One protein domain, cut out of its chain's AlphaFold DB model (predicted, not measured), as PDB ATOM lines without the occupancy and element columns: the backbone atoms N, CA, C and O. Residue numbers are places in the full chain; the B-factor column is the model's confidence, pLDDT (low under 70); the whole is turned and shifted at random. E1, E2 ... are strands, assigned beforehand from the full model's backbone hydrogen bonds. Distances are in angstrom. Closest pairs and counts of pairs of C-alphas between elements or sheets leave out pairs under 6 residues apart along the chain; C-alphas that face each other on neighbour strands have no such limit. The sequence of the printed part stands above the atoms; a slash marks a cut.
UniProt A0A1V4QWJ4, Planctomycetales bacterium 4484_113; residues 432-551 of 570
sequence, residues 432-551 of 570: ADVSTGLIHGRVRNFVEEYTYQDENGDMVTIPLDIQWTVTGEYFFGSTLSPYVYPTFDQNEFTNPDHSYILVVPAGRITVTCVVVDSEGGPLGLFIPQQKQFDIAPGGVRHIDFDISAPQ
ATOM      1  N   ALA A 432     281.761 232.873 317.656       39.59
ATOM      2  CA  ALA A 432     282.709 232.414 316.630       39.59
ATOM      3  C   ALA A 432     282.242 231.152 315.874       39.59
ATOM      4  O   ALA A 432     282.728 230.874 314.782       39.59
ATOM      5  N   ASP A 433     281.287 230.418 316.453       42.47
ATOM      6  CA  ASP A 433     280.786 229.133 315.949       42.47
ATOM      7  C   ASP A 433     279.319 229.194 315.474       42.47
ATOM      8  O   ASP A 433     278.692 228.161 315.220       42.47
ATOM      9  N   VAL A 434     278.734 230.393 315.363       47.47
ATOM     10  CA  VAL A 434     277.286 230.580 315.185       47.47
ATOM     11  C   VAL A 434     276.976 231.195 313.829       47.47
ATOM     12  O   VAL A 434     277.440 232.281 313.522       47.47
ATOM     13  N   SER A 435     276.143 230.574 313.000       56.28
ATOM     14  CA  SER A 435     275.675 231.240 311.776       56.28
ATOM     15  C   SER A 435     275.103 232.633 312.069       56.28
ATOM     16  O   SER A 435     274.351 232.784 313.024       56.28
ATOM     17  N   THR A 436     275.426 233.636 311.256       61.28
ATOM     18  CA  THR A 436     275.025 235.037 311.471       61.28
ATOM     19  C   THR A 436     274.060 235.527 310.399       61.28
ATOM     20  O   THR A 436     273.985 234.968 309.307       61.28
ATOM     21  N   GLY A 437     273.320 236.586 310.704       60.25
ATOM     22  CA  GLY A 437     272.611 237.415 309.738       60.25
ATOM     23  C   GLY A 437     273.028 238.879 309.870       60.25
ATOM     24  O   GLY A 437     273.677 239.265 310.842       60.25
ATOM     25  N   LEU A 438     272.650 239.698 308.892       56.25
ATOM     26  CA  LEU A 438     272.944 241.127 308.861       56.25
ATOM     27  C   LEU A 438     271.662 241.937 309.033       56.25
ATOM     28  O   LEU A 438     270.658 241.717 308.355       56.25
ATOM     29  N   ILE A 439     271.709 242.913 309.927       66.62
ATOM     30  CA  ILE A 439     270.683 243.933 310.075       66.62
ATOM     31  C   ILE A 439     271.287 245.245 309.618       66.62
ATOM     32  O   ILE A 439     272.402 245.582 309.997       66.62
ATOM     33  N   HIS A 440     270.537 246.010 308.847       60.09
ATOM     34  CA  HIS A 440     270.897 247.382 308.534       60.09
ATOM     35  C   HIS A 440     269.676 248.283 308.655       60.09
ATOM     36  O   HIS A 440     268.540 247.826 308.530       60.09
ATOM     37  N   GLY A 441     269.896 249.566 308.887       67.31
ATOM     38  CA  GLY A 441     268.822 250.550 308.930       67.31
ATOM     39  C   GLY A 441     269.294 251.865 309.510       67.31
ATOM     40  O   GLY A 441     270.489 252.159 309.488       67.31
ATOM     41  N   ARG A 442     268.357 252.671 310.002       78.75
ATOM     42  CA  ARG A 442     268.623 254.003 310.550       78.75
ATOM     43  C   ARG A 442     268.107 254.144 311.970       78.75
ATOM     44  O   ARG A 442     267.051 253.602 312.305       78.75
ATOM     45  N   VAL A 443     268.811 254.940 312.772       84.38
ATOM     46  CA  VAL A 443     268.268 255.478 314.019       84.38
ATOM     47  C   VAL A 443     267.690 256.862 313.755       84.38
ATOM     48  O   VAL A 443     268.386 257.825 313.446       84.38
ATOM     49  N   ARG A 444     266.375 256.975 313.873       83.88
ATOM     50  CA  ARG A 444     265.643 258.216 313.646       83.88
ATOM     51  C   ARG A 444     265.498 258.995 314.950       83.88
ATOM     52  O   ARG A 444     265.368 258.412 316.025       83.88
ATOM     53  N   ASN A 445     265.458 260.321 314.831       85.06
ATOM     54  CA  ASN A 445     265.336 261.267 315.951       85.06
ATOM     55  C   ASN A 445     266.500 261.221 316.960       85.06
ATOM     56  O   ASN A 445     266.345 261.697 318.082       85.06
ATOM     57  N   PHE A 446     267.643 260.648 316.576       85.00
ATOM     58  CA  PHE A 446     268.869 260.749 317.359       85.00
ATOM     59  C   PHE A 446     269.454 262.161 317.265       85.00
ATOM     60  O   PHE A 446     269.384 262.787 316.208       85.00
ATOM     61  N   VAL A 447     269.991 262.628 318.389       81.38
ATOM     62  CA  VAL A 447     270.775 263.855 318.538       81.38
ATOM     63  C   VAL A 447     271.896 263.557 319.530       81.38
ATOM     64  O   VAL A 447     271.655 262.865 320.519       81.38
ATOM     65  N   GLU A 448     273.100 264.069 319.276       80.25
ATOM     66  CA  GLU A 448     274.280 263.782 320.111       80.25
ATOM     67  C   GLU A 448     274.173 264.390 321.518       80.25
ATOM     68  O   GLU A 448     274.634 263.803 322.490       80.25
ATOM     69  N   GLU A 449     273.522 265.545 321.653       85.81
ATOM     70  CA  GLU A 449     273.283 266.186 322.944       85.81
ATOM     71  C   GLU A 449     271.789 266.375 323.183       85.81
ATOM     72  O   GLU A 449     271.049 266.887 322.337       85.81
ATOM     73  N   TYR A 450     271.348 266.011 324.383       85.38
ATOM     74  CA  TYR A 450     269.976 266.208 324.813       85.38
ATOM     75  C   TYR A 450     269.917 267.076 326.062       85.38
ATOM     76  O   TYR A 450     270.500 266.755 327.098       85.38
ATOM     77  N   THR A 451     269.181 268.183 325.971       86.12
ATOM     78  CA  THR A 451     268.974 269.104 327.089       86.12
ATOM     79  C   THR A 451     267.580 268.922 327.678       86.12
ATOM     80  O   THR A 451     266.576 269.028 326.973       86.12
ATOM     81  N   TYR A 452     267.506 268.713 328.990       82.44
ATOM     82  CA  TYR A 452     266.254 268.624 329.738       82.44
ATOM     83  C   TYR A 452     266.323 269.416 331.039       82.44
ATOM     84  O   TYR A 452     267.386 269.871 331.449       82.44
ATOM     85  N   GLN A 453     265.170 269.613 331.668       83.62
ATOM     86  CA  GLN A 453     265.080 270.229 332.983       83.62
ATOM     87  C   GLN A 453     265.015 269.127 334.046       83.62
ATOM     88  O   GLN A 453     264.146 268.257 333.957       83.62
ATOM     89  N   ASP A 454     265.931 269.145 335.011       79.69
ATOM     90  CA  ASP A 454     265.971 268.162 336.094       79.69
ATOM     91  C   ASP A 454     264.905 268.432 337.178       79.69
ATOM     92  O   ASP A 454     264.124 269.386 337.103       79.69
ATOM     93  N   GLU A 455     264.860 267.590 338.216       78.94
ATOM     94  CA  GLU A 455     263.903 267.723 339.326       78.94
ATOM     95  C   GLU A 455     264.064 269.026 340.134       78.94
ATOM     96  O   GLU A 455     263.128 269.443 340.820       78.94
ATOM     97  N   ASN A 456     265.222 269.691 340.043       81.31
ATOM     98  CA  ASN A 456     265.509 270.959 340.713       81.31
ATOM     99  C   ASN A 456     265.150 272.178 339.849       81.31
ATOM    100  O   ASN A 456     265.193 273.311 340.333       81.31
ATOM    101  N   GLY A 457     264.746 271.957 338.595       79.81
ATOM    102  CA  GLY A 457     264.448 273.019 337.644       79.81
ATOM    103  C   GLY A 457     265.674 273.521 336.877       79.81
ATOM    104  O   GLY A 457     265.539 274.490 336.123       79.81
ATOM    105  N   ASP A 458     266.833 272.881 337.032       85.19
ATOM    106  CA  ASP A 458     268.058 273.244 336.331       85.19
ATOM    107  C   ASP A 458     268.084 272.602 334.939       85.19
ATOM    108  O   ASP A 458     267.652 271.465 334.742       85.19
ATOM    109  N   MET A 459     268.578 273.343 333.943       85.88
ATOM    110  CA  MET A 459     268.773 272.797 332.599       85.88
ATOM    111  C   MET A 459     270.057 271.968 332.579       85.88
ATOM    112  O   MET A 459     271.148 272.502 332.783       85.88
ATOM    113  N   VAL A 460     269.920 270.680 332.293       83.75
ATOM    114  CA  VAL A 460     271.012 269.714 332.202       83.75
ATOM    115  C   VAL A 460     271.119 269.242 330.758       83.75
ATOM    116  O   VAL A 460     270.141 268.772 330.179       83.75
ATOM    117  N   THR A 461     272.311 269.366 330.176       87.44
ATOM    118  CA  THR A 461     272.651 268.757 328.883       87.44
ATOM    119  C   THR A 461     273.444 267.489 329.137       87.44
ATOM    120  O   THR A 461     274.404 267.512 329.908       87.44
ATOM    121  N   ILE A 462     273.044 266.400 328.488       84.19
ATOM    122  CA  ILE A 462     273.757 265.125 328.520       84.19
ATOM    123  C   ILE A 462     274.113 264.686 327.096       84.19
ATOM    124  O   ILE A 462     273.288 264.868 326.194       84.19
ATOM    125  N   PRO A 463     275.308 264.111 326.884       85.06
ATOM    126  CA  PRO A 463     275.610 263.415 325.646       85.06
ATOM    127  C   PRO A 463     274.799 262.117 325.582       85.06
ATOM    128  O   PRO A 463     274.623 261.439 326.600       85.06
ATOM    129  N   LEU A 464     274.298 261.790 324.396       85.69
ATOM    130  CA  LEU A 464     273.603 260.547 324.106       85.69
ATOM    131  C   LEU A 464     274.450 259.677 323.184       85.69
ATOM    132  O   LEU A 464     275.039 260.165 322.225       85.69
ATOM    133  N   ASP A 465     274.405 258.376 323.427       85.38
ATOM    134  CA  ASP A 465     274.880 257.347 322.510       85.38
ATOM    135  C   ASP A 465     273.869 256.185 322.479       85.38
ATOM    136  O   ASP A 465     272.873 256.169 323.215       85.38
ATOM    137  N   ILE A 466     274.077 255.222 321.587       84.50
ATOM    138  CA  ILE A 466     273.207 254.074 321.375       84.50
ATOM    139  C   ILE A 466     273.996 252.787 321.540       84.50
ATOM    140  O   ILE A 466     275.046 252.576 320.934       84.50
ATOM    141  N   GLN A 467     273.405 251.872 322.300       85.25
ATOM    142  CA  GLN A 467     273.834 250.486 322.375       85.25
ATOM    143  C   GLN A 467     272.700 249.555 321.972       85.25
ATOM    144  O   GLN A 467     271.521 249.828 322.214       85.25
ATOM    145  N   TRP A 468     273.062 248.408 321.401       85.31
ATOM    146  CA  TRP A 468     272.105 247.343 321.125       85.31
ATOM    147  C   TRP A 468     272.368 246.142 322.004       85.31
ATOM    148  O   TRP A 468     273.484 245.636 322.053       85.31
ATOM    149  N   THR A 469     271.318 245.636 322.641       85.62
ATOM    150  CA  THR A 469     271.336 244.330 323.300       85.62
ATOM    151  C   THR A 469     270.610 243.311 322.436       85.62
ATOM    152  O   THR A 469     269.474 243.541 322.018       85.62
ATOM    153  N   VAL A 470     271.241 242.166 322.194       83.19
ATOM    154  CA  VAL A 470     270.681 241.054 321.426       83.19
ATOM    155  C   VAL A 470     270.436 239.877 322.363       83.19
ATOM    156  O   VAL A 470     271.321 239.467 323.108       83.19
ATOM    157  N   THR A 471     269.219 239.343 322.335       87.00
ATOM    158  CA  THR A 471     268.797 238.161 323.106       87.00
ATOM    159  C   THR A 471     267.939 237.258 322.232       87.00
ATOM    160  O   THR A 471     267.475 237.694 321.180       87.00
ATOM    161  N   GLY A 472     267.701 236.014 322.645       84.31
ATOM    162  CA  GLY A 472     266.787 235.120 321.938       84.31
ATOM    163  C   GLY A 472     267.285 233.687 321.891       84.31
ATOM    164  O   GLY A 472     267.824 233.181 322.873       84.31
ATOM    165  N   GLU A 473     267.096 233.041 320.749       71.50
ATOM    166  CA  GLU A 473     267.482 231.653 320.513       71.50
ATOM    167  C   GLU A 473     268.223 231.536 319.180       71.50
ATOM    168  O   GLU A 473     267.803 232.117 318.175       71.50
ATOM    169  N   TYR A 474     269.329 230.793 319.182       60.75
ATOM    170  CA  TYR A 474     270.143 230.513 318.005       60.75
ATOM    171  C   TYR A 474     269.377 229.693 316.964       60.75
ATOM    172  O   TYR A 474     268.498 228.897 317.292       60.75
ATOM    173  N   PHE A 475     269.780 229.820 315.700       53.16
ATOM    174  CA  PHE A 475     269.171 229.121 314.567       53.16
ATOM    175  C   PHE A 475     269.132 227.593 314.735       53.16
ATOM    176  O   PHE A 475     268.179 226.962 314.289       53.16
ATOM    177  N   PHE A 476     270.128 227.013 315.415       47.97
ATOM    178  CA  PHE A 476     270.236 225.572 315.681       47.97
ATOM    179  C   PHE A 476     269.748 225.148 317.085       47.97
ATOM    180  O   PHE A 476     270.068 224.054 317.537       47.97
ATOM    181  N   GLY A 477     268.956 225.979 317.777       51.31
ATOM    182  CA  GLY A 477     268.111 225.512 318.888       51.31
ATOM    183  C   GLY A 477     268.691 225.587 320.306       51.31
ATOM    184  O   GLY A 477     268.378 224.744 321.142       51.31
ATOM    185  N   SER A 478     269.486 226.608 320.624       52.84
ATOM    186  CA  SER A 478     269.934 226.900 321.995       52.84
ATOM    187  C   SER A 478     269.656 228.355 322.380       52.84
ATOM    188  O   SER A 478     269.515 229.222 321.519       52.84
ATOM    189  N   THR A 479     269.550 228.647 323.680       68.19
ATOM    190  CA  THR A 479     269.350 230.022 324.157       68.19
ATOM    191  C   THR A 479     270.588 230.871 323.865       68.19
ATOM    192  O   THR A 479     271.705 230.494 324.217       68.19
ATOM    193  N   LEU A 480     270.378 232.034 323.251       64.94
ATOM    194  CA  LEU A 480     271.412 233.035 323.025       64.94
ATOM    195  C   LEU A 480     271.780 233.694 324.356       64.94
ATOM    196  O   LEU A 480     270.921 234.271 325.029       64.94
ATOM    197  N   SER A 481     273.066 233.641 324.711       65.19
ATOM    198  CA  SER A 481     273.597 234.475 325.789       65.19
ATOM    199  C   SER A 481     273.420 235.946 325.402       65.19
ATOM    200  O   SER A 481     273.799 236.309 324.288       65.19
ATOM    201  N   PRO A 482     272.843 236.798 326.269       73.19
ATOM    202  CA  PRO A 482     272.691 238.213 325.972       73.19
ATOM    203  C   PRO A 482     274.026 238.851 325.588       73.19
ATOM    204  O   PRO A 482     275.004 238.732 326.324       73.19
ATOM    205  N   TYR A 483     274.039 239.543 324.454       67.56
ATOM    206  CA  TYR A 483     275.220 240.214 323.917       67.56
ATOM    207  C   TYR A 483     274.935 241.700 323.684       67.56
ATOM    208  O   TYR A 483     273.808 242.064 323.343       67.56
ATOM    209  N   VAL A 484     275.945 242.558 323.862       72.25
ATOM    210  CA  VAL A 484     275.841 244.014 323.683       72.25
ATOM    211  C   VAL A 484     276.805 244.474 322.592       72.25
ATOM    212  O   VAL A 484     278.003 244.222 322.680       72.25
ATOM    213  N   TYR A 485     276.279 245.157 321.575       63.84
ATOM    214  CA  TYR A 485     277.078 245.750 320.505       63.84
ATOM    215  C   TYR A 485     277.769 247.037 320.973       63.84
ATOM    216  O   TYR A 485     277.099 247.877 321.585       63.84
ATOM    217  N   PRO A 486     279.075 247.214 320.675       57.69
ATOM    218  CA  PRO A 486     279.767 248.471 320.919       57.69
ATOM    219  C   PRO A 486     279.262 249.588 319.993       57.69
ATOM    220  O   PRO A 486     278.474 249.360 319.074       57.69
ATOM    221  N   THR A 487     279.710 250.798 320.311       53.16
ATOM    222  CA  THR A 487     279.025 252.076 320.094       53.16
ATOM    223  C   THR A 487     278.703 252.416 318.640       53.16
ATOM    224  O   THR A 487     279.464 252.155 317.704       53.16
ATOM    225  N   PHE A 488     277.530 253.023 318.478       60.66
ATOM    226  CA  PHE A 488     277.038 253.636 317.252       60.66
ATOM    227  C   PHE A 488     277.955 254.798 316.831       60.66
ATOM    228  O   PHE A 488     278.412 255.558 317.680       60.66
ATOM    229  N   ASP A 489     278.235 254.967 315.529       61.22
ATOM    230  CA  ASP A 489     278.939 256.177 315.069       61.22
ATOM    231  C   ASP A 489     277.991 257.378 315.181       61.22
ATOM    232  O   ASP A 489     277.182 257.634 314.282       61.22
ATOM    233  N   GLN A 490     278.089 258.066 316.320       60.19
ATOM    234  CA  GLN A 490     277.304 259.242 316.697       60.19
ATOM    235  C   GLN A 490     277.699 260.511 315.929       60.19
ATOM    236  O   GLN A 490     277.020 261.529 316.035       60.19
ATOM    237  N   ASN A 491     278.807 260.488 315.182       59.69
ATOM    238  CA  ASN A 491     279.330 261.679 314.538       59.69
ATOM    239  C   ASN A 491     278.498 262.032 313.296       59.69
ATOM    240  O   ASN A 491     278.652 261.440 312.229       59.69
ATOM    241  N   GLU A 492     277.663 263.065 313.412       59.41
ATOM    242  CA  GLU A 492     276.785 263.541 312.333       59.41
ATOM    243  C   GLU A 492     277.553 264.020 311.079       59.41
ATOM    244  O   GLU A 492     276.975 264.118 309.997       59.41
ATOM    245  N   PHE A 493     278.862 264.291 311.174       51.62
ATOM    246  CA  PHE A 493     279.691 264.613 310.007       51.62
ATOM    247  C   PHE A 493     280.126 263.372 309.219       51.62
ATOM    248  O   PHE A 493     280.265 263.456 307.998       51.62
ATOM    249  N   THR A 494     280.369 262.240 309.890       46.47
ATOM    250  CA  THR A 494     280.788 260.977 309.251       46.47
ATOM    251  C   THR A 494     279.620 260.021 309.008       46.47
ATOM    252  O   THR A 494     279.689 259.222 308.075       46.47
ATOM    253  N   ASN A 495     278.522 260.170 309.755       57.47
ATOM    254  CA  ASN A 495     277.286 259.397 309.648       57.47
ATOM    255  C   ASN A 495     276.022 260.298 309.665       57.47
ATOM    256  O   ASN A 495     275.159 260.148 310.531       57.47
ATOM    257  N   PRO A 496     275.851 261.218 308.694       64.62
ATOM    258  CA  PRO A 496     274.748 262.196 308.678       64.62
ATOM    259  C   PRO A 496     273.346 261.579 308.538       64.62
ATOM    260  O   PRO A 496     272.338 262.246 308.757       64.62
ATOM    261  N   ASP A 497     273.270 260.313 308.126       67.25
ATOM    262  CA  ASP A 497     272.022 259.568 307.951       67.25
ATOM    263  C   ASP A 497     271.667 258.697 309.169       67.25
ATOM    264  O   ASP A 497     270.657 257.984 309.120       67.25
ATOM    265  N   HIS A 498     272.501 258.708 310.219       72.12
ATOM    266  CA  HIS A 498     272.350 257.869 311.414       72.12
ATOM    267  C   HIS A 498     272.150 256.390 311.058       72.12
ATOM    268  O   HIS A 498     271.330 255.679 311.647       72.12
ATOM    269  N   SER A 499     272.859 255.936 310.024       63.88
ATOM    270  CA  SER A 499     272.748 254.574 309.519       63.88
ATOM    271  C   SER A 499     273.602 253.637 310.357       63.88
ATOM    272  O   SER A 499     274.648 254.023 310.876       63.88
ATOM    273  N   TYR A 500     273.149 252.398 310.489       66.88
ATOM    274  CA  TYR A 500     273.848 251.375 311.245       66.88
ATOM    275  C   TYR A 500     273.792 250.033 310.518       66.88
ATOM    276  O   TYR A 500     272.894 249.763 309.710       66.88
ATOM    277  N   ILE A 501     274.759 249.183 310.845       56.53
ATOM    278  CA  ILE A 501     274.794 247.776 310.467       56.53
ATOM    279  C   ILE A 501     275.098 246.987 311.736       56.53
ATOM    280  O   ILE A 501     276.074 247.280 312.421       56.53
ATOM    281  N   LEU A 502     274.266 245.997 312.047       63.69
ATOM    282  CA  LEU A 502     274.542 245.007 313.082       63.69
ATOM    283  C   LEU A 502     274.737 243.666 312.406       63.69
ATOM    284  O   LEU A 502     273.938 243.260 311.561       63.69
ATOM    285  N   VAL A 503     275.742 242.934 312.849       63.38
ATOM    286  CA  VAL A 503     275.760 241.496 312.627       63.38
ATOM    287  C   VAL A 503     275.021 240.861 313.792       63.38
ATOM    288  O   VAL A 503     275.037 241.365 314.904       63.38
ATOM    289  N   VAL A 504     274.299 239.783 313.593       70.00
ATOM    290  CA  VAL A 504     273.570 239.143 314.691       70.00
ATOM    291  C   VAL A 504     273.649 237.643 314.535       70.00
ATOM    292  O   VAL A 504     273.759 237.165 313.406       70.00
ATOM    293  N   PRO A 505     273.561 236.879 315.630       72.19
ATOM    294  CA  PRO A 505     273.282 235.458 315.533       72.19
ATOM    295  C   PRO A 505     272.059 235.218 314.649       72.19
ATOM    296  O   PRO A 505     271.026 235.872 314.808       72.19
ATOM    297  N   ALA A 506     272.166 234.269 313.727       68.00
ATOM    298  CA  ALA A 506     271.003 233.702 313.080       68.00
ATOM    299  C   ALA A 506     270.145 233.022 314.148       68.00
ATOM    300  O   ALA A 506     270.664 232.378 315.063       68.00
ATOM    301  N   GLY A 507     268.830 233.142 314.014       72.31
ATOM    302  CA  GLY A 507     267.867 232.605 314.960       72.31
ATOM    303  C   GLY A 507     266.643 233.495 315.119       72.31
ATOM    304  O   GLY A 507     266.381 234.379 314.298       72.31
ATOM    305  N   ARG A 508     265.886 233.247 316.189       81.12
ATOM    306  CA  ARG A 508     264.828 234.154 316.636       81.12
ATOM    307  C   ARG A 508     265.432 235.095 317.646       81.12
ATOM    308  O   ARG A 508     265.664 234.720 318.794       81.12
ATOM    309  N   ILE A 509     265.671 236.318 317.211       87.94
ATOM    310  CA  ILE A 509     266.378 237.297 318.016       87.94
ATOM    311  C   ILE A 509     265.483 238.481 318.335       87.94
ATOM    312  O   ILE A 509     264.631 238.890 317.546       87.94
ATOM    313  N   THR A 510     265.715 239.039 319.509       92.88
ATOM    314  CA  THR A 510     265.196 240.323 319.942       92.88
ATOM    315  C   THR A 510     266.369 241.282 320.025       92.88
ATOM    316  O   THR A 510     267.269 241.095 320.846       92.88
ATOM    317  N   VAL A 511     266.344 242.315 319.188       90.69
ATOM    318  CA  VAL A 511     267.294 243.427 319.240       90.69
ATOM    319  C   VAL A 511     266.642 244.578 319.992       90.69
ATOM    320  O   VAL A 511     265.555 245.039 319.631       90.69
ATOM    321  N   THR A 512     267.307 245.024 321.052       91.75
ATOM    322  CA  THR A 512     266.888 246.136 321.905       91.75
ATOM    323  C   THR A 512     267.824 247.311 321.688       91.75
ATOM    324  O   THR A 512     268.995 247.208 322.026       91.75
ATOM    325  N   CYS A 513     267.320 248.415 321.148       90.44
ATOM    326  CA  CYS A 513     268.031 249.685 321.039       90.44
ATOM    327  C   CYS A 513     267.884 250.462 322.357       90.44
ATOM    328  O   CYS A 513     266.758 250.749 322.778       90.44
ATOM    329  N   VAL A 514     269.004 250.784 323.003       89.44
ATOM    330  CA  VAL A 514     269.089 251.451 324.310       89.44
ATOM    331  C   VAL A 514     269.860 252.757 324.155       89.44
ATOM    332  O   VAL A 514     270.913 252.772 323.527       89.44
ATOM    333  N   VAL A 515     269.346 253.840 324.743       89.12
ATOM    334  CA  VAL A 515     270.070 255.116 324.832       89.12
ATOM    335  C   VAL A 515     270.959 255.089 326.068       89.12
ATOM    336  O   VAL A 515     270.481 254.771 327.162       89.12
ATOM    337  N   VAL A 516     272.235 255.411 325.896       86.56
ATOM    338  CA  VAL A 516     273.252 255.373 326.949       86.56
ATOM    339  C   VAL A 516     273.977 256.714 327.072       86.56
ATOM    340  O   VAL A 516     273.877 257.563 326.187       86.56
ATOM    341  N   ASP A 517     274.663 256.917 328.194       84.44
ATOM    342  CA  ASP A 517     275.592 258.032 328.389       84.44
ATOM    343  C   ASP A 517     276.983 257.743 327.788       84.44
ATOM    344  O   ASP A 517     277.249 256.659 327.266       84.44
ATOM    345  N   SER A 518     277.899 258.709 327.903       76.06
ATOM    346  CA  SER A 518     279.279 258.603 327.402       76.06
ATOM    347  C   SER A 518     280.130 257.513 328.069       76.06
ATOM    348  O   SER A 518     281.230 257.232 327.598       76.06
ATOM    349  N   GLU A 519     279.671 256.927 329.178       76.06
ATOM    350  CA  GLU A 519     280.326 255.810 329.870       76.06
ATOM    351  C   GLU A 519     279.628 254.463 329.578       76.06
ATOM    352  O   GLU A 519     280.048 253.421 330.083       76.06
ATOM    353  N   GLY A 520     278.584 254.462 328.737       73.50
ATOM    354  CA  GLY A 520     277.798 253.282 328.378       73.50
ATOM    355  C   GLY A 520     276.712 252.914 329.395       73.50
ATOM    356  O   GLY A 520     276.144 251.823 329.319       73.50
ATOM    357  N   GLY A 521     276.411 253.792 330.356       82.19
ATOM    358  CA  GLY A 521     275.339 253.613 331.328       82.19
ATOM    359  C   GLY A 521     273.959 253.859 330.701       82.19
ATOM    360  O   GLY A 521     273.758 254.898 330.073       82.19
ATOM    361  N   PRO A 522     272.968 252.956 330.854       84.44
ATOM    362  CA  PRO A 522     271.639 253.157 330.281       84.44
ATOM    363  C   PRO A 522     270.922 254.353 330.914       84.44
ATOM    364  O   PRO A 522     270.754 254.433 332.135       84.44
ATOM    365  N   LEU A 523     270.423 255.257 330.071       85.06
ATOM    366  CA  LEU A 523     269.701 256.450 330.497       85.06
ATOM    367  C   LEU A 523     268.212 256.141 330.661       85.06
ATOM    368  O   LEU A 523     267.449 256.127 329.696       85.06
ATOM    369  N   GLY A 524     267.772 255.963 331.910       80.94
ATOM    370  CA  GLY A 524     266.372 255.662 332.258       80.94
ATOM    371  C   GLY A 524     265.344 256.734 331.858       80.94
ATOM    372  O   GLY A 524     264.142 256.499 331.968       80.94
ATOM    373  N   LEU A 525     265.804 257.893 331.374       81.25
ATOM    374  CA  LEU A 525     264.965 258.911 330.746       81.25
ATOM    375  C   LEU A 525     264.378 258.423 329.417       81.25
ATOM    376  O   LEU A 525     263.294 258.861 329.061       81.25
ATOM    377  N   PHE A 526     265.034 257.518 328.691       86.44
ATOM    378  CA  PHE A 526     264.579 257.045 327.384       86.44
ATOM    379  C   PHE A 526     263.990 255.635 327.477       86.44
ATOM    380  O   PHE A 526     264.493 254.779 328.199       86.44
ATOM    381  N   ILE A 527     262.920 255.376 326.717       86.25
ATOM    382  CA  ILE A 527     262.325 254.036 326.621       86.25
ATOM    383  C   ILE A 527     263.074 253.234 325.546       86.25
ATOM    384  O   ILE A 527     263.031 253.650 324.380       86.25
ATOM    385  N   PRO A 528     263.688 252.082 325.889       88.88
ATOM    386  CA  PRO A 528     264.323 251.206 324.912       88.88
ATOM    387  C   PRO A 528     263.328 250.675 323.879       88.88
ATOM    388  O   PRO A 528     262.216 250.267 324.223       88.88
ATOM    389  N   GLN A 529     263.741 250.623 322.614       91.62
ATOM    390  CA  GLN A 529     262.936 250.021 321.555       91.62
ATOM    391  C   GLN A 529     263.346 248.576 321.312       91.62
ATOM    392  O   GLN A 529     264.509 248.297 321.038       91.62
ATOM    393  N   GLN A 530     262.382 247.658 321.356       92.94
ATOM    394  CA  GLN A 530     262.612 246.234 321.131       92.94
ATOM    395  C   GLN A 530     261.953 245.772 319.840       92.94
ATOM    396  O   GLN A 530     260.782 246.062 319.588       92.94
ATOM    397  N   LYS A 531     262.700 245.019 319.034       92.31
ATOM    398  CA  LYS A 531     262.196 244.382 317.816       92.31
ATOM    399  C   LYS A 531     262.604 242.919 317.801       92.31
ATOM    400  O   LYS A 531     263.790 242.614 317.869       92.31
ATOM    401  N   GLN A 532     261.611 242.036 317.712       92.81
ATOM    402  CA  GLN A 532     261.806 240.595 317.588       92.81
ATOM    403  C   GLN A 532     261.510 240.142 316.162       92.81
ATOM    404  O   GLN A 532     260.523 240.570 315.562       92.81
ATOM    405  N   PHE A 533     262.367 239.284 315.622       84.12
ATOM    406  CA  PHE A 533     262.231 238.742 314.277       84.12
ATOM    407  C   PHE A 533     263.086 237.484 314.117       84.12
ATOM    408  O   PHE A 533     264.012 237.225 314.884       84.12
ATOM    409  N   ASP A 534     262.771 236.725 313.072       78.19
ATOM    410  CA  ASP A 534     263.548 235.564 312.659       78.19
ATOM    411  C   ASP A 534     264.534 235.979 311.549       78.19
ATOM    412  O   ASP A 534     264.156 236.640 310.563       78.19
ATOM    413  N   ILE A 535     265.802 235.589 311.693       66.12
ATOM    414  CA  ILE A 535     266.871 235.830 310.717       66.12
ATOM    415  C   ILE A 535     267.674 234.546 310.485       66.12
ATOM    416  O   ILE A 535     268.148 233.914 311.424       66.12
ATOM    417  N   ALA A 536     267.770 234.116 309.228       54.41
ATOM    418  CA  ALA A 536     268.473 232.888 308.855       54.41
ATOM    419  C   ALA A 536     269.988 233.142 308.696       54.41
ATOM    420  O   ALA A 536     270.387 234.302 308.572       54.41
ATOM    421  N   PRO A 537     270.822 232.087 308.630       54.59
ATOM    422  CA  PRO A 537     272.219 232.191 308.208       54.59
ATOM    423  C   PRO A 537     272.351 232.953 306.880       54.59
ATOM    424  O   PRO A 537     271.670 232.620 305.911       54.59
ATOM    425  N   GLY A 538     273.179 233.999 306.843       48.56
ATOM    426  CA  GLY A 538     273.356 234.885 305.686       48.56
ATOM    427  C   GLY A 538     272.144 235.774 305.366       48.56
ATOM    428  O   GLY A 538     272.155 236.505 304.378       48.56
ATOM    429  N   GLY A 539     271.086 235.722 306.178       49.66
ATOM    430  CA  GLY A 539     269.882 236.517 305.983       49.66
ATOM    431  C   GLY A 539     270.137 238.000 306.236       49.66
ATOM    432  O   GLY A 539     270.844 238.358 307.174       49.66
ATOM    433  N   VAL A 540     269.513 238.863 305.433       49.44
ATOM    434  CA  VAL A 540     269.567 240.322 305.600       49.44
ATOM    435  C   VAL A 540     268.198 240.857 306.027       49.44
ATOM    436  O   VAL A 540     267.150 240.404 305.541       49.44
ATOM    437  N   ARG A 541     268.185 241.811 306.960       58.38
ATOM    438  CA  ARG A 541     266.981 242.506 307.431       58.38
ATOM    439  C   ARG A 541     267.195 244.013 307.462       58.38
ATOM    440  O   ARG A 541     268.180 244.488 308.013       58.38
ATOM    441  N   HIS A 542     266.223 244.752 306.934       67.62
ATOM    442  CA  HIS A 542     266.167 246.200 307.091       67.62
ATOM    443  C   HIS A 542     265.289 246.565 308.292       67.62
ATOM    444  O   HIS A 542     264.103 246.223 308.311       67.62
ATOM    445  N   ILE A 543     265.858 247.230 309.295       78.88
ATOM    446  CA  ILE A 543     265.174 247.555 310.549       78.88
ATOM    447  C   ILE A 543     265.552 248.968 310.973       78.88
ATOM    448  O   ILE A 543     266.703 249.242 311.266       78.88
ATOM    449  N   ASP A 544     264.586 249.867 311.087       82.31
ATOM    450  CA  ASP A 544     264.842 251.196 311.658       82.31
ATOM    451  C   ASP A 544     264.538 251.212 313.157       82.31
ATOM    452  O   ASP A 544     263.637 250.501 313.596       82.31
ATOM    453  N   PHE A 545     265.234 252.031 313.934       88.56
ATOM    454  CA  PHE A 545     264.891 252.325 315.328       88.56
ATOM    455  C   PHE A 545     264.583 253.812 315.474       88.56
ATOM    456  O   PHE A 545     265.112 254.631 314.728       88.56
ATOM    457  N   ASP A 546     263.728 254.171 316.425       88.81
ATOM    458  CA  ASP A 546     263.456 255.566 316.761       88.81
ATOM    459  C   ASP A 546     263.886 255.838 318.207       88.81
ATOM    460  O   ASP A 546     263.607 255.044 319.110       88.81
ATOM    461  N   ILE A 547     264.508 256.990 318.454       85.00
ATOM    462  CA  ILE A 547     264.688 257.482 319.820       85.00
ATOM    463  C   ILE A 547     263.334 257.976 320.334       85.00
ATOM    464  O   ILE A 547     262.735 258.912 319.799       85.00
ATOM    465  N   SER A 548     262.824 257.288 321.354       72.69
ATOM    466  CA  SER A 548     261.561 257.607 322.023       72.69
ATOM    467  C   SER A 548     261.664 258.933 322.788       72.69
ATOM    468  O   SER A 548     262.709 259.237 323.356       72.69
ATOM    469  N   ALA A 549     260.567 259.691 322.891       66.62
ATOM    470  CA  ALA A 549     260.532 260.879 323.747       66.62
ATOM    471  C   ALA A 549     260.793 260.504 325.223       66.62
ATOM    472  O   ALA A 549     260.251 259.494 325.695       66.62
ATOM    473  N   PRO A 550     261.585 261.295 325.966       68.38
ATOM    474  CA  PRO A 550     261.981 260.916 327.309       68.38
ATOM    475  C   PRO A 550     260.829 260.984 328.314       68.38
ATOM    476  O   PRO A 550     259.953 261.849 328.252       68.38
ATOM    477  N   GLN A 551     260.846 260.061 329.270       65.94
ATOM    478  CA  GLN A 551     259.962 260.017 330.425       65.94
ATOM    479  C   GLN A 551     260.422 261.062 331.443       65.94
ATOM    480  O   GLN A 551     261.207 260.778 332.344       65.94
TER     481      GLN A 551
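Overview. This is residues 432 to 551 of the 570 residues of a protein of Planctomycetales bacterium 4484_113 (UniProt A0A1V4QWJ4). Two sheets lie face to face as a sandwich, the four strands E5, E4, E7 and E8 over the three strands E6, E1 and E9. The two-strand hairpin of E2 and E3 lies beyond one end of the sandwich and lengthens it, with E3 running on into the long strand E4. The printed part has 120 residues with nine named strands, E1 to E9 in order along the chain, and no named helix; the class is all strand. The larger sheet, in the order E5 E4 E7 E8, is antiparallel; the sheet E6 E1 E9 is mixed and the sheet E2 E3 antiparallel. The whole is compact, with a radius of gyration of the C-alphas of 15.7 A, yet elongated in outline, spanning 52 by 29 by 21 A.

Along the chain. E1, residues 436 to 444, begins at C-alpha 436 (275.025, 235.037, 311.471) and is 25.1 A long. E2, residues 449 to 453, is 13.6 A long, and E3, residues 459 to 463, 13.5 A. E4, residues 465 to 474, is 27.6 A long and begins at C-alpha 465 (274.880, 257.347, 322.510). E5, residues 479 to 485, is 17.9 A long; E6, residues 499 to 505, 20.0 A; E7, residues 507 to 516, 26.3 A. E8, residues 529 to 535, is 18.3 A long. E9, residues 540 to 542, is 7.0 A long and ends at C-alpha 542 (266.167, 246.200, 307.091).

Arrangement. In the twisted sheet E5 E4 E7 E8, E4 and E7 are antiparallel at 161 degrees, with N 469 and O 512 at 2.9 A. E5 and E4 form a hairpin, N 470 and O 483 being 2.8 A apart. E7 and E8 form another, with N 511 and O 531 at 2.9 A. Across the sandwich, the facing parts are 10.7 A centre to centre and the strands stand at 30 degrees. There, E6 and E1 are antiparallel, with N 439 and O 502 at 2.8 A. E1 and E9 are parallel, with N 440 and O 541 at 2.9 A. Residues 443 to 444 of E1 also pair, parallel, with residues 545 to 546. In the hairpin of E2 and E3, N 450 and O 462 are 2.9 A apart. E3 runs on into E4 at 54 degrees. E2 is apart from E4 and E7, for instance.

Size, cuts and confidence. The C-alphas of Gly 457 and Phe 476, the two farthest apart, are 52.6 A from each other. The printed part has no cut. The links E5 to E6 and E7 to E8 are long, with 13 and 12 residues. The mean pLDDT of the printed part is 73.3; 49 residues are under 70, among them residues 432 to 441, 485 to 497 and 535 to 542.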